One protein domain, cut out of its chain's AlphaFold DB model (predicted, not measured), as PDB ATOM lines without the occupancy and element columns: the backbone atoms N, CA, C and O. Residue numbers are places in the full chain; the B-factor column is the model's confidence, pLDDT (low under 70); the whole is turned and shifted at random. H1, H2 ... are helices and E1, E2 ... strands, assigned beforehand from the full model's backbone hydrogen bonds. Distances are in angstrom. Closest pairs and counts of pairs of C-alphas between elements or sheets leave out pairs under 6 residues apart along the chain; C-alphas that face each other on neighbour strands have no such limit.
ATOM      1  N   ALA A   2      -5.819   5.099  18.629       75.50
ATOM      2  CA  ALA A   2      -4.359   4.988  18.458       75.50
ATOM      3  C   ALA A   2      -3.683   4.157  19.575       75.50
ATOM      4  O   ALA A   2      -2.993   3.184  19.289       75.50
ATOM      5  N   TYR A   3      -3.993   4.456  20.842       80.12
ATOM      6  CA  TYR A   3      -3.502   3.702  22.006       80.12
ATOM      7  C   TYR A   3      -3.859   2.201  21.962       80.12
ATOM      8  O   TYR A   3      -3.007   1.344  22.179       80.12
ATOM      9  N   THR A   4      -5.108   1.860  21.625       81.75
ATOM     10  CA  THR A   4      -5.574   0.463  21.585       81.75
ATOM     11  C   THR A   4      -4.972  -0.321  20.418       81.75
ATOM     12  O   THR A   4      -4.671  -1.504  20.570       81.75
ATOM     13  N   SER A   5      -4.728   0.337  19.282       81.56
ATOM     14  CA  SER A   5      -4.080  -0.275  18.115       81.56
ATOM     15  C   SER A   5      -2.611  -0.640  18.353       81.56
ATOM     16  O   SER A   5      -2.145  -1.646  17.834       81.56
ATOM     17  N   GLN A   6      -1.893   0.122  19.183       83.94
ATOM     18  CA  GLN A   6      -0.498  -0.178  19.530       83.94
ATOM     19  C   GLN A   6      -0.368  -1.376  20.479       83.94
ATOM     20  O   GLN A   6       0.669  -2.030  20.506       83.94
ATOM     21  N   ARG A   7      -1.415  -1.665  21.259       83.69
ATOM     22  CA  ARG A   7      -1.403  -2.711  22.293       83.69
ATOM     23  C   ARG A   7      -2.044  -4.025  21.883       83.69
ATOM     24  O   ARG A   7      -1.761  -5.045  22.499       83.69
ATOM     25  N   CYS A   8      -2.903  -4.012  20.869       87.50
ATOM     26  CA  CYS A   8      -3.526  -5.219  20.354       87.50
ATOM     27  C   CYS A   8      -3.466  -5.232  18.831       87.50
ATOM     28  O   CYS A   8      -4.096  -4.414  18.151       87.50
ATOM     29  N   LEU A   9      -2.758  -6.230  18.302       87.06
ATOM     30  CA  LEU A   9      -2.636  -6.449  16.864       87.06
ATOM     31  C   LEU A   9      -4.000  -6.685  16.215       87.06
ATOM     32  O   LEU A   9      -4.220  -6.242  15.091       87.06
ATOM     33  N   ALA A  10      -4.945  -7.303  16.928       89.00
ATOM     34  CA  ALA A  10      -6.290  -7.512  16.406       89.00
ATOM     35  C   ALA A  10      -7.058  -6.212  16.163       89.00
ATOM     36  O   ALA A  10      -7.818  -6.138  15.197       89.00
ATOM     37  N   ILE A  11      -6.815  -5.174  16.970       89.62
ATOM     38  CA  ILE A  11      -7.391  -3.843  16.746       89.62
ATOM     39  C   ILE A  11      -6.682  -3.120  15.606       89.62
ATOM     40  O   ILE A  11      -7.340  -2.495  14.782       89.62
ATOM     41  N   ALA A  12      -5.355  -3.214  15.510       88.12
ATOM     42  CA  ALA A  12      -4.638  -2.651  14.366       88.12
ATOM     43  C   ALA A  12      -5.108  -3.283  13.041       88.12
ATOM     44  O   ALA A  12      -5.408  -2.578  12.075       88.12
ATOM     45  N   GLY A  13      -5.247  -4.612  13.022       87.56
ATOM     46  CA  GLY A  13      -5.764  -5.367  11.885       87.56
ATOM     47  C   GLY A  13      -7.197  -4.975  11.528       87.56
ATOM     48  O   GLY A  13      -7.482  -4.698  10.364       87.56
ATOM     49  N   SER A  14      -8.099  -4.871  12.507       87.69
ATOM     50  CA  SER A  14      -9.483  -4.461  12.243       87.69
ATOM     51  C   SER A  14      -9.602  -3.009  11.779       87.69
ATOM     52  O   SER A  14     -10.365  -2.744  10.853       87.69
ATOM     53  N   LEU A  15      -8.810  -2.084  12.332       87.50
ATOM     54  CA  LEU A  15      -8.750  -0.695  11.869       87.50
ATOM     55  C   LEU A  15      -8.248  -0.595  10.427       87.50
ATOM     56  O   LEU A  15      -8.777   0.202   9.655       87.50
ATOM     57  N   SER A  16      -7.278  -1.430  10.036       84.62
ATOM     58  CA  SER A  16      -6.809  -1.478   8.646       84.62
ATOM     59  C   SER A  16      -7.904  -1.943   7.676       84.62
ATOM     60  O   SER A  16      -8.063  -1.363   6.605       84.62
ATOM     61  N   LEU A  17      -8.720  -2.931   8.072       85.12
ATOM     62  CA  LEU A  17      -9.861  -3.399   7.274       85.12
ATOM     63  C   LEU A  17     -10.985  -2.378   7.212       85.12
ATOM     64  O   LEU A  17     -11.631  -2.243   6.178       85.12
ATOM     65  N   TRP A  18     -11.235  -1.696   8.327       84.25
ATOM     66  CA  TRP A  18     -12.221  -0.633   8.390       84.25
ATOM     67  C   TRP A  18     -11.834   0.507   7.447       84.25
ATOM     68  O   TRP A  18     -12.642   0.897   6.612       84.25
ATOM     69  N   ARG A  19     -10.568   0.946   7.479       83.12
ATOM     70  CA  ARG A  19     -10.052   1.973   6.566       83.12
ATOM     71  C   ARG A  19     -10.100   1.541   5.102       83.12
ATOM     72  O   ARG A  19     -10.398   2.357   4.254       83.12
ATOM     73  N   GLN A  20      -9.853   0.267   4.797       81.88
ATOM     74  CA  GLN A  20      -9.963  -0.243   3.425       81.88
ATOM     75  C   GLN A  20     -11.410  -0.214   2.889       81.88
ATOM     76  O   GLN A  20     -11.615  -0.203   1.679       81.88
ATOM     77  N   ARG A  21     -12.411  -0.269   3.775       79.94
ATOM     78  CA  ARG A  21     -13.839  -0.290   3.414       79.94
ATOM     79  C   ARG A  21     -14.512   1.077   3.493       79.94
ATOM     80  O   ARG A  21     -15.604   1.218   2.956       79.94
ATOM     81  N   SER A  22     -13.912   2.025   4.204       72.06
ATOM     82  CA  SER A  22     -14.430   3.378   4.362       72.06
ATOM     83  C   SER A  22     -13.752   4.301   3.357       72.06
ATOM     84  O   SER A  22     -12.539   4.215   3.183       72.06
ATOM     85  N   ASP A  23     -14.511   5.187   2.715       68.31
ATOM     86  CA  ASP A  23     -13.919   6.247   1.896       68.31
ATOM     87  C   ASP A  23     -13.011   7.137   2.766       68.31
ATOM     88  O   ASP A  23     -13.296   7.384   3.941       68.31
ATOM     89  N   ASP A  24     -11.910   7.603   2.174       57.94
ATOM     90  CA  ASP A  24     -10.651   8.050   2.804       57.94
ATOM     91  C   ASP A  24     -10.721   9.186   3.862       57.94
ATOM     92  O   ASP A  24      -9.684   9.593   4.384       57.94
ATOM     93  N   ASN A  25     -11.906   9.683   4.241       57.03
ATOM     94  CA  ASN A  25     -12.093  10.867   5.095       57.03
ATOM     95  C   ASN A  25     -12.959  10.668   6.353       57.03
ATOM     96  O   ASN A  25     -13.296  11.645   7.022       57.03
ATOM     97  N   THR A  26     -13.342   9.446   6.719       64.69
ATOM     98  CA  THR A  26     -14.047   9.231   7.996       64.69
ATOM     99  C   THR A  26     -13.080   9.171   9.175       64.69
ATOM    100  O   THR A  26     -12.168   8.342   9.192       64.69
ATOM    101  N   ASP A  27     -13.327   9.995  10.195       67.38
ATOM    102  CA  ASP A  27     -12.655   9.892  11.490       67.38
ATOM    103  C   ASP A  27     -12.839   8.498  12.101       67.38
ATOM    104  O   ASP A  27     -13.896   7.868  11.991       67.38
ATOM    105  N   CYS A  28     -11.798   8.011  12.779       68.12
ATOM    106  CA  CYS A  28     -11.822   6.697  13.410       68.12
ATOM    107  C   CYS A  28     -12.968   6.612  14.439       68.12
ATOM    108  O   CYS A  28     -13.028   7.443  15.354       68.12
ATOM    109  N   PRO A  29     -13.840   5.592  14.367       75.19
ATOM    110  CA  PRO A  29     -15.024   5.539  15.209       75.19
ATOM    111  C   PRO A  29     -14.645   5.282  16.672       75.19
ATOM    112  O   PRO A  29     -13.650   4.617  16.978       75.19
ATOM    113  N   ARG A  30     -15.456   5.812  17.598       80.06
ATOM    114  CA  ARG A  30     -15.293   5.588  19.050       80.06
ATOM    115  C   ARG A  30     -15.631   4.152  19.461       80.06
ATOM    116  O   ARG A  30     -15.073   3.661  20.437       80.06
ATOM    117  N   GLN A  31     -16.510   3.496  18.709       84.62
ATOM    118  CA  GLN A  31     -16.894   2.097  18.864       84.62
ATOM    119  C   GLN A  31     -16.548   1.343  17.580       84.62
ATOM    120  O   GLN A  31     -16.773   1.854  16.486       84.62
ATOM    121  N   LEU A  32     -15.990   0.142  17.713       85.44
ATOM    122  CA  LEU A  32     -15.585  -0.677  16.578       85.44
ATOM    123  C   LEU A  32     -16.126  -2.091  16.739       85.44
ATOM    124  O   LEU A  32     -15.727  -2.809  17.655       85.44
ATOM    125  N   ASP A  33     -16.972  -2.491  15.797       87.50
ATOM    126  CA  ASP A  33     -17.467  -3.856  15.712       87.50
ATOM    127  C   ASP A  33     -16.517  -4.686  14.848       87.50
ATOM    128  O   ASP A  33     -16.200  -4.348  13.704       87.50
ATOM    129  N   ILE A  34     -16.017  -5.778  15.421       87.19
ATOM    130  CA  ILE A  34     -14.950  -6.580  14.826       87.19
ATOM    131  C   ILE A  34     -15.477  -7.971  14.482       87.19
ATOM    132  O   ILE A  34     -15.866  -8.740  15.361       87.19
ATOM    133  N   ASN A  35     -15.388  -8.346  13.203       86.88
ATOM    134  CA  ASN A  35     -15.605  -9.727  12.775       86.88
ATOM    135  C   ASN A  35     -14.362 -10.580  13.088       86.88
ATOM    136  O   ASN A  35     -13.433 -10.688  12.287       86.88
ATOM    137  N   LEU A  36     -14.346 -11.173  14.284       87.69
ATOM    138  CA  LEU A  36     -13.230 -11.979  14.780       87.69
ATOM    139  C   LEU A  36     -12.890 -13.196  13.895       87.69
ATOM    140  O   LEU A  36     -11.710 -13.352  13.584       87.69
ATOM    141  N   PRO A  37     -13.853 -14.020  13.423       86.50
ATOM    142  CA  PRO A  37     -13.560 -15.103  12.478       86.50
ATOM    143  C   PRO A  37     -12.817 -14.643  11.221       86.50
ATOM    144  O   PRO A  37     -11.876 -15.304  10.780       86.50
ATOM    145  N   GLN A  38     -13.194 -13.485  10.667       85.50
ATOM    146  CA  GLN A  38     -12.509 -12.924   9.503       85.50
ATOM    147  C   GLN A  38     -11.050 -12.565   9.826       85.50
ATOM    148  O   GLN A  38     -10.164 -12.824   9.008       85.50
ATOM    149  N   LEU A  39     -10.782 -12.009  11.015       86.38
ATOM    150  CA  LEU A  39      -9.413 -11.731  11.453       86.38
ATOM    151  C   LEU A  39      -8.607 -13.029  11.638       86.38
ATOM    152  O   LEU A  39      -7.483 -13.142  11.157       86.38
ATOM    153  N   PHE A  40      -9.180 -14.037  12.298       87.69
ATOM    154  CA  PHE A  40      -8.483 -15.304  12.543       87.69
ATOM    155  C   PHE A  40      -8.080 -15.986  11.239       87.69
ATOM    156  O   PHE A  40      -6.937 -16.413  11.106       87.69
ATOM    157  N   ASN A  41      -8.977 -16.006  10.252       85.31
ATOM    158  CA  ASN A  41      -8.705 -16.623   8.957       85.31
ATOM    159  C   ASN A  41      -7.655 -15.852   8.145       85.31
ATOM    160  O   ASN A  41      -6.848 -16.469   7.456       85.31
ATOM    161  N   ARG A  42      -7.651 -14.513   8.213       85.31
ATOM    162  CA  ARG A  42      -6.738 -13.682   7.410       85.31
ATOM    163  C   ARG A  42      -5.316 -13.646   7.964       85.31
ATOM    164  O   ARG A  42      -4.374 -13.643   7.180       85.31
ATOM    165  N   TRP A  43      -5.159 -13.611   9.286       86.00
ATOM    166  CA  TRP A  43      -3.845 -13.513   9.936       86.00
ATOM    167  C   TRP A  43      -3.382 -14.812  10.608       86.00
ATOM    168  O   TRP A  43      -2.292 -14.852  11.173       86.00
ATOM    169  N   GLY A  44      -4.187 -15.878  10.569       85.19
ATOM    170  CA  GLY A  44      -3.857 -17.165  11.191       85.19
ATOM    171  C   GLY A  44      -3.809 -17.113  12.720       85.19
ATOM    172  O   GLY A  44      -3.158 -17.941  13.359       85.19
ATOM    173  N   TRP A  45      -4.448 -16.117  13.335       89.19
ATOM    174  CA  TRP A  45      -4.396 -15.940  14.781       89.19
ATOM    175  C   TRP A  45      -5.278 -16.942  15.519       89.19
ATOM    176  O   TRP A  45      -6.412 -17.220  15.132       89.19
ATOM    177  N   LYS A  46      -4.775 -17.431  16.656       87.62
ATOM    178  CA  LYS A  46      -5.531 -18.329  17.532       87.62
ATOM    179  C   LYS A  46      -6.650 -17.555  18.248       87.62
ATOM    180  O   LYS A  46      -6.338 -16.588  18.951       87.62
ATOM    181  N   PRO A  47      -7.916 -18.014  18.194       87.56
ATOM    182  CA  PRO A  47      -9.046 -17.298  18.788       87.56
ATOM    183  C   PRO A  47      -8.874 -16.973  20.274       87.56
ATOM    184  O   PRO A  47      -9.183 -15.867  20.710       87.56
ATOM    185  N   ASN A  48      -8.351 -17.918  21.060       88.25
ATOM    186  CA  ASN A  48      -8.184 -17.744  22.506       88.25
ATOM    187  C   ASN A  48      -7.160 -16.658  22.851       88.25
ATOM    188  O   ASN A  48      -7.357 -15.913  23.808       88.25
ATOM    189  N   VAL A  49      -6.090 -16.551  22.058       88.56
ATOM    190  CA  VAL A  49      -5.042 -15.544  22.257       88.56
ATOM    191  C   VAL A  49      -5.608 -14.161  21.967       88.56
ATOM    192  O   VAL A  49      -5.540 -13.287  22.822       88.56
ATOM    193  N   VAL A  50      -6.279 -13.997  20.825       90.06
ATOM    194  CA  VAL A  50      -6.881 -12.712  20.450       90.06
ATOM    195  C   VAL A  50      -7.983 -12.298  21.421       90.06
ATOM    196  O   VAL A  50      -8.037 -11.144  21.827       90.06
ATOM    197  N   LYS A  51      -8.845 -13.226  21.859       89.75
ATOM    198  CA  LYS A  51      -9.868 -12.927  22.874       89.75
ATOM    199  C   LYS A  51      -9.244 -12.441  24.182       89.75
ATOM    200  O   LYS A  51      -9.772 -11.514  24.793       89.75
ATOM    201  N   LYS A  52      -8.134 -13.053  24.608       89.50
ATOM    202  CA  LYS A  52      -7.397 -12.635  25.804       89.50
ATOM    203  C   LYS A  52      -6.767 -11.258  25.610       89.50
ATOM    204  O   LYS A  52      -6.932 -10.414  26.478       89.50
ATOM    205  N   GLU A  53      -6.112 -11.009  24.479       89.19
ATOM    206  CA  GLU A  53      -5.546  -9.691  24.170       89.19
ATOM    207  C   GLU A  53      -6.612  -8.597  24.144       89.19
ATOM    208  O   GLU A  53      -6.411  -7.546  24.740       89.19
ATOM    209  N   LEU A  54      -7.765  -8.861  23.528       90.62
ATOM    210  CA  LEU A  54      -8.869  -7.907  23.491       90.62
ATOM    211  C   LEU A  54      -9.393  -7.602  24.897       90.62
ATOM    212  O   LEU A  54      -9.547  -6.437  25.238       90.62
ATOM    213  N   LYS A  55      -9.592  -8.616  25.749       90.25
ATOM    214  CA  LYS A  55      -9.976  -8.393  27.155       90.25
ATOM    215  C   LYS A  55      -8.900  -7.660  27.956       90.25
ATOM    216  O   LYS A  55      -9.221  -6.855  28.824       90.25
ATOM    217  N   ASN A  56      -7.629  -7.914  27.666       88.75
ATOM    218  CA  ASN A  56      -6.528  -7.244  28.350       88.75
ATOM    219  C   ASN A  56      -6.505  -5.739  28.071       88.75
ATOM    220  O   ASN A  56      -5.954  -5.010  28.879       88.75
ATOM    221  N   LEU A  57      -7.123  -5.257  26.989       87.81
ATOM    222  CA  LEU A  57      -7.197  -3.824  26.699       87.81
ATOM    223  C   LEU A  57      -8.031  -3.031  27.697       87.81
ATOM    224  O   LEU A  57      -7.862  -1.817  27.761       87.81
ATOM    225  N   GLU A  58      -8.921  -3.676  28.452       89.56
ATOM    226  CA  GLU A  58      -9.706  -3.019  29.506       89.56
ATOM    227  C   GLU A  58      -8.815  -2.541  30.667       89.56
ATOM    228  O   GLU A  58      -9.212  -1.680  31.460       89.56
ATOM    229  N   TRP A  59      -7.593  -3.075  30.743       87.31
ATOM    230  CA  TRP A  59      -6.637  -2.844  31.812       87.31
ATOM    231  C   TRP A  59      -5.281  -2.402  31.258       87.31
ATOM    232  O   TRP A  59      -4.838  -2.816  30.191       87.31
ATOM    233  N   ASP A  60      -4.591  -1.550  32.001       82.19
ATOM    234  CA  ASP A  60      -3.234  -1.127  31.691       82.19
ATOM    235  C   ASP A  60      -2.345  -1.302  32.917       82.19
ATOM    236  O   ASP A  60      -2.706  -0.918  34.027       82.19
ATOM    237  N   THR A  61      -1.175  -1.889  32.694       73.44
ATOM    238  CA  THR A  61      -0.063  -1.914  33.633       73.44
ATOM    239  C   THR A  61       1.023  -0.973  33.120       73.44
ATOM    240  O   THR A  61       1.759  -1.310  32.188       73.44
ATOM    241  N   THR A  62       1.162   0.198  33.733       65.19
ATOM    242  CA  THR A  62       2.337   1.043  33.505       65.19
ATOM    243  C   THR A  62       3.530   0.440  34.227       65.19
ATOM    244  O   THR A  62       3.610   0.500  35.454       65.19
ATOM    245  N   THR A  63       4.479  -0.116  33.477       56.06
ATOM    246  CA  THR A  63       5.832  -0.358  33.981       56.06
ATOM    247  C   THR A  63       6.536   0.988  34.039       56.06
ATOM    248  O   THR A  63       7.004   1.497  33.021       56.06
ATOM    249  N   SER A  64       6.545   1.611  35.213       49.59
ATOM    250  CA  SER A  64       7.269   2.861  35.413       49.59
ATOM    251  C   SER A  64       8.772   2.577  35.318       49.59
ATOM    252  O   SER A  64       9.365   2.030  36.241       49.59
ATOM    253  N   THR A  65       9.404   2.919  34.195       50.69
ATOM    254  CA  THR A  65      10.868   2.886  33.995       50.69
ATOM    255  C   THR A  65      11.574   4.048  34.703       50.69
ATOM    256  O   THR A  65      12.567   4.577  34.210       50.69
TER     257      THR A  65
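Overview. This is residues 2 to 65 of the 227 residues of an uncharacterized protein of Trichobilharzia regenti (UniProt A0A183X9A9). Helix H2 forms the middle, with H1 at a corner by its beginning and H3 and H4 set crosswise near that same end. A loop, residues 22 to 35, folds back from H2 to H3; its far bend and the tail with E1 make the long axis. The printed part has 64 residues, in order H1, H2, H3, H4, E1, mostly helix, only just loose, close to compact (radius of gyration of the C-alphas 12.9 A), spanning 40 by 26 by 18 A.

Along the chain. Find C-alpha 2 at (-4.359, 4.988, 18.458), where H1, residues 2 to 7, begins. H2, residues 9 to 21, runs 18.6 A; H3 is residues 36 to 43, H4 residues 47 to 56, 14.1 A. E1, residues 59 to 61, ends at (-0.063, -1.914, 33.633).

Arrangement. H1 and H2 touch only at the corner, Ser 5 to Ala 12, C-alphas 4.5 A. H2 and H3 only just touch, with 3 pairs of C-alphas within 8 A, closest Ala 10 and Leu 39 at 7.2 A, about perpendicular at 86 degrees. H4 is close but not clearly touching H2, C-alphas of Ala 10 and Val 50 6.6 A apart. E1 pairs with no named strand. H2, H3 and H4 have every O i to N i+4 pair within hydrogen-bond range, H1 1 of 2.

Size, cuts and confidence. The C-alphas farthest apart, Asp 23 and Thr 65, are 40.7 A apart. The printed part has no cut; the link H2 to H3 is long. Look for pLDDT under 70 at residues 23 to 28 and 62 to 65.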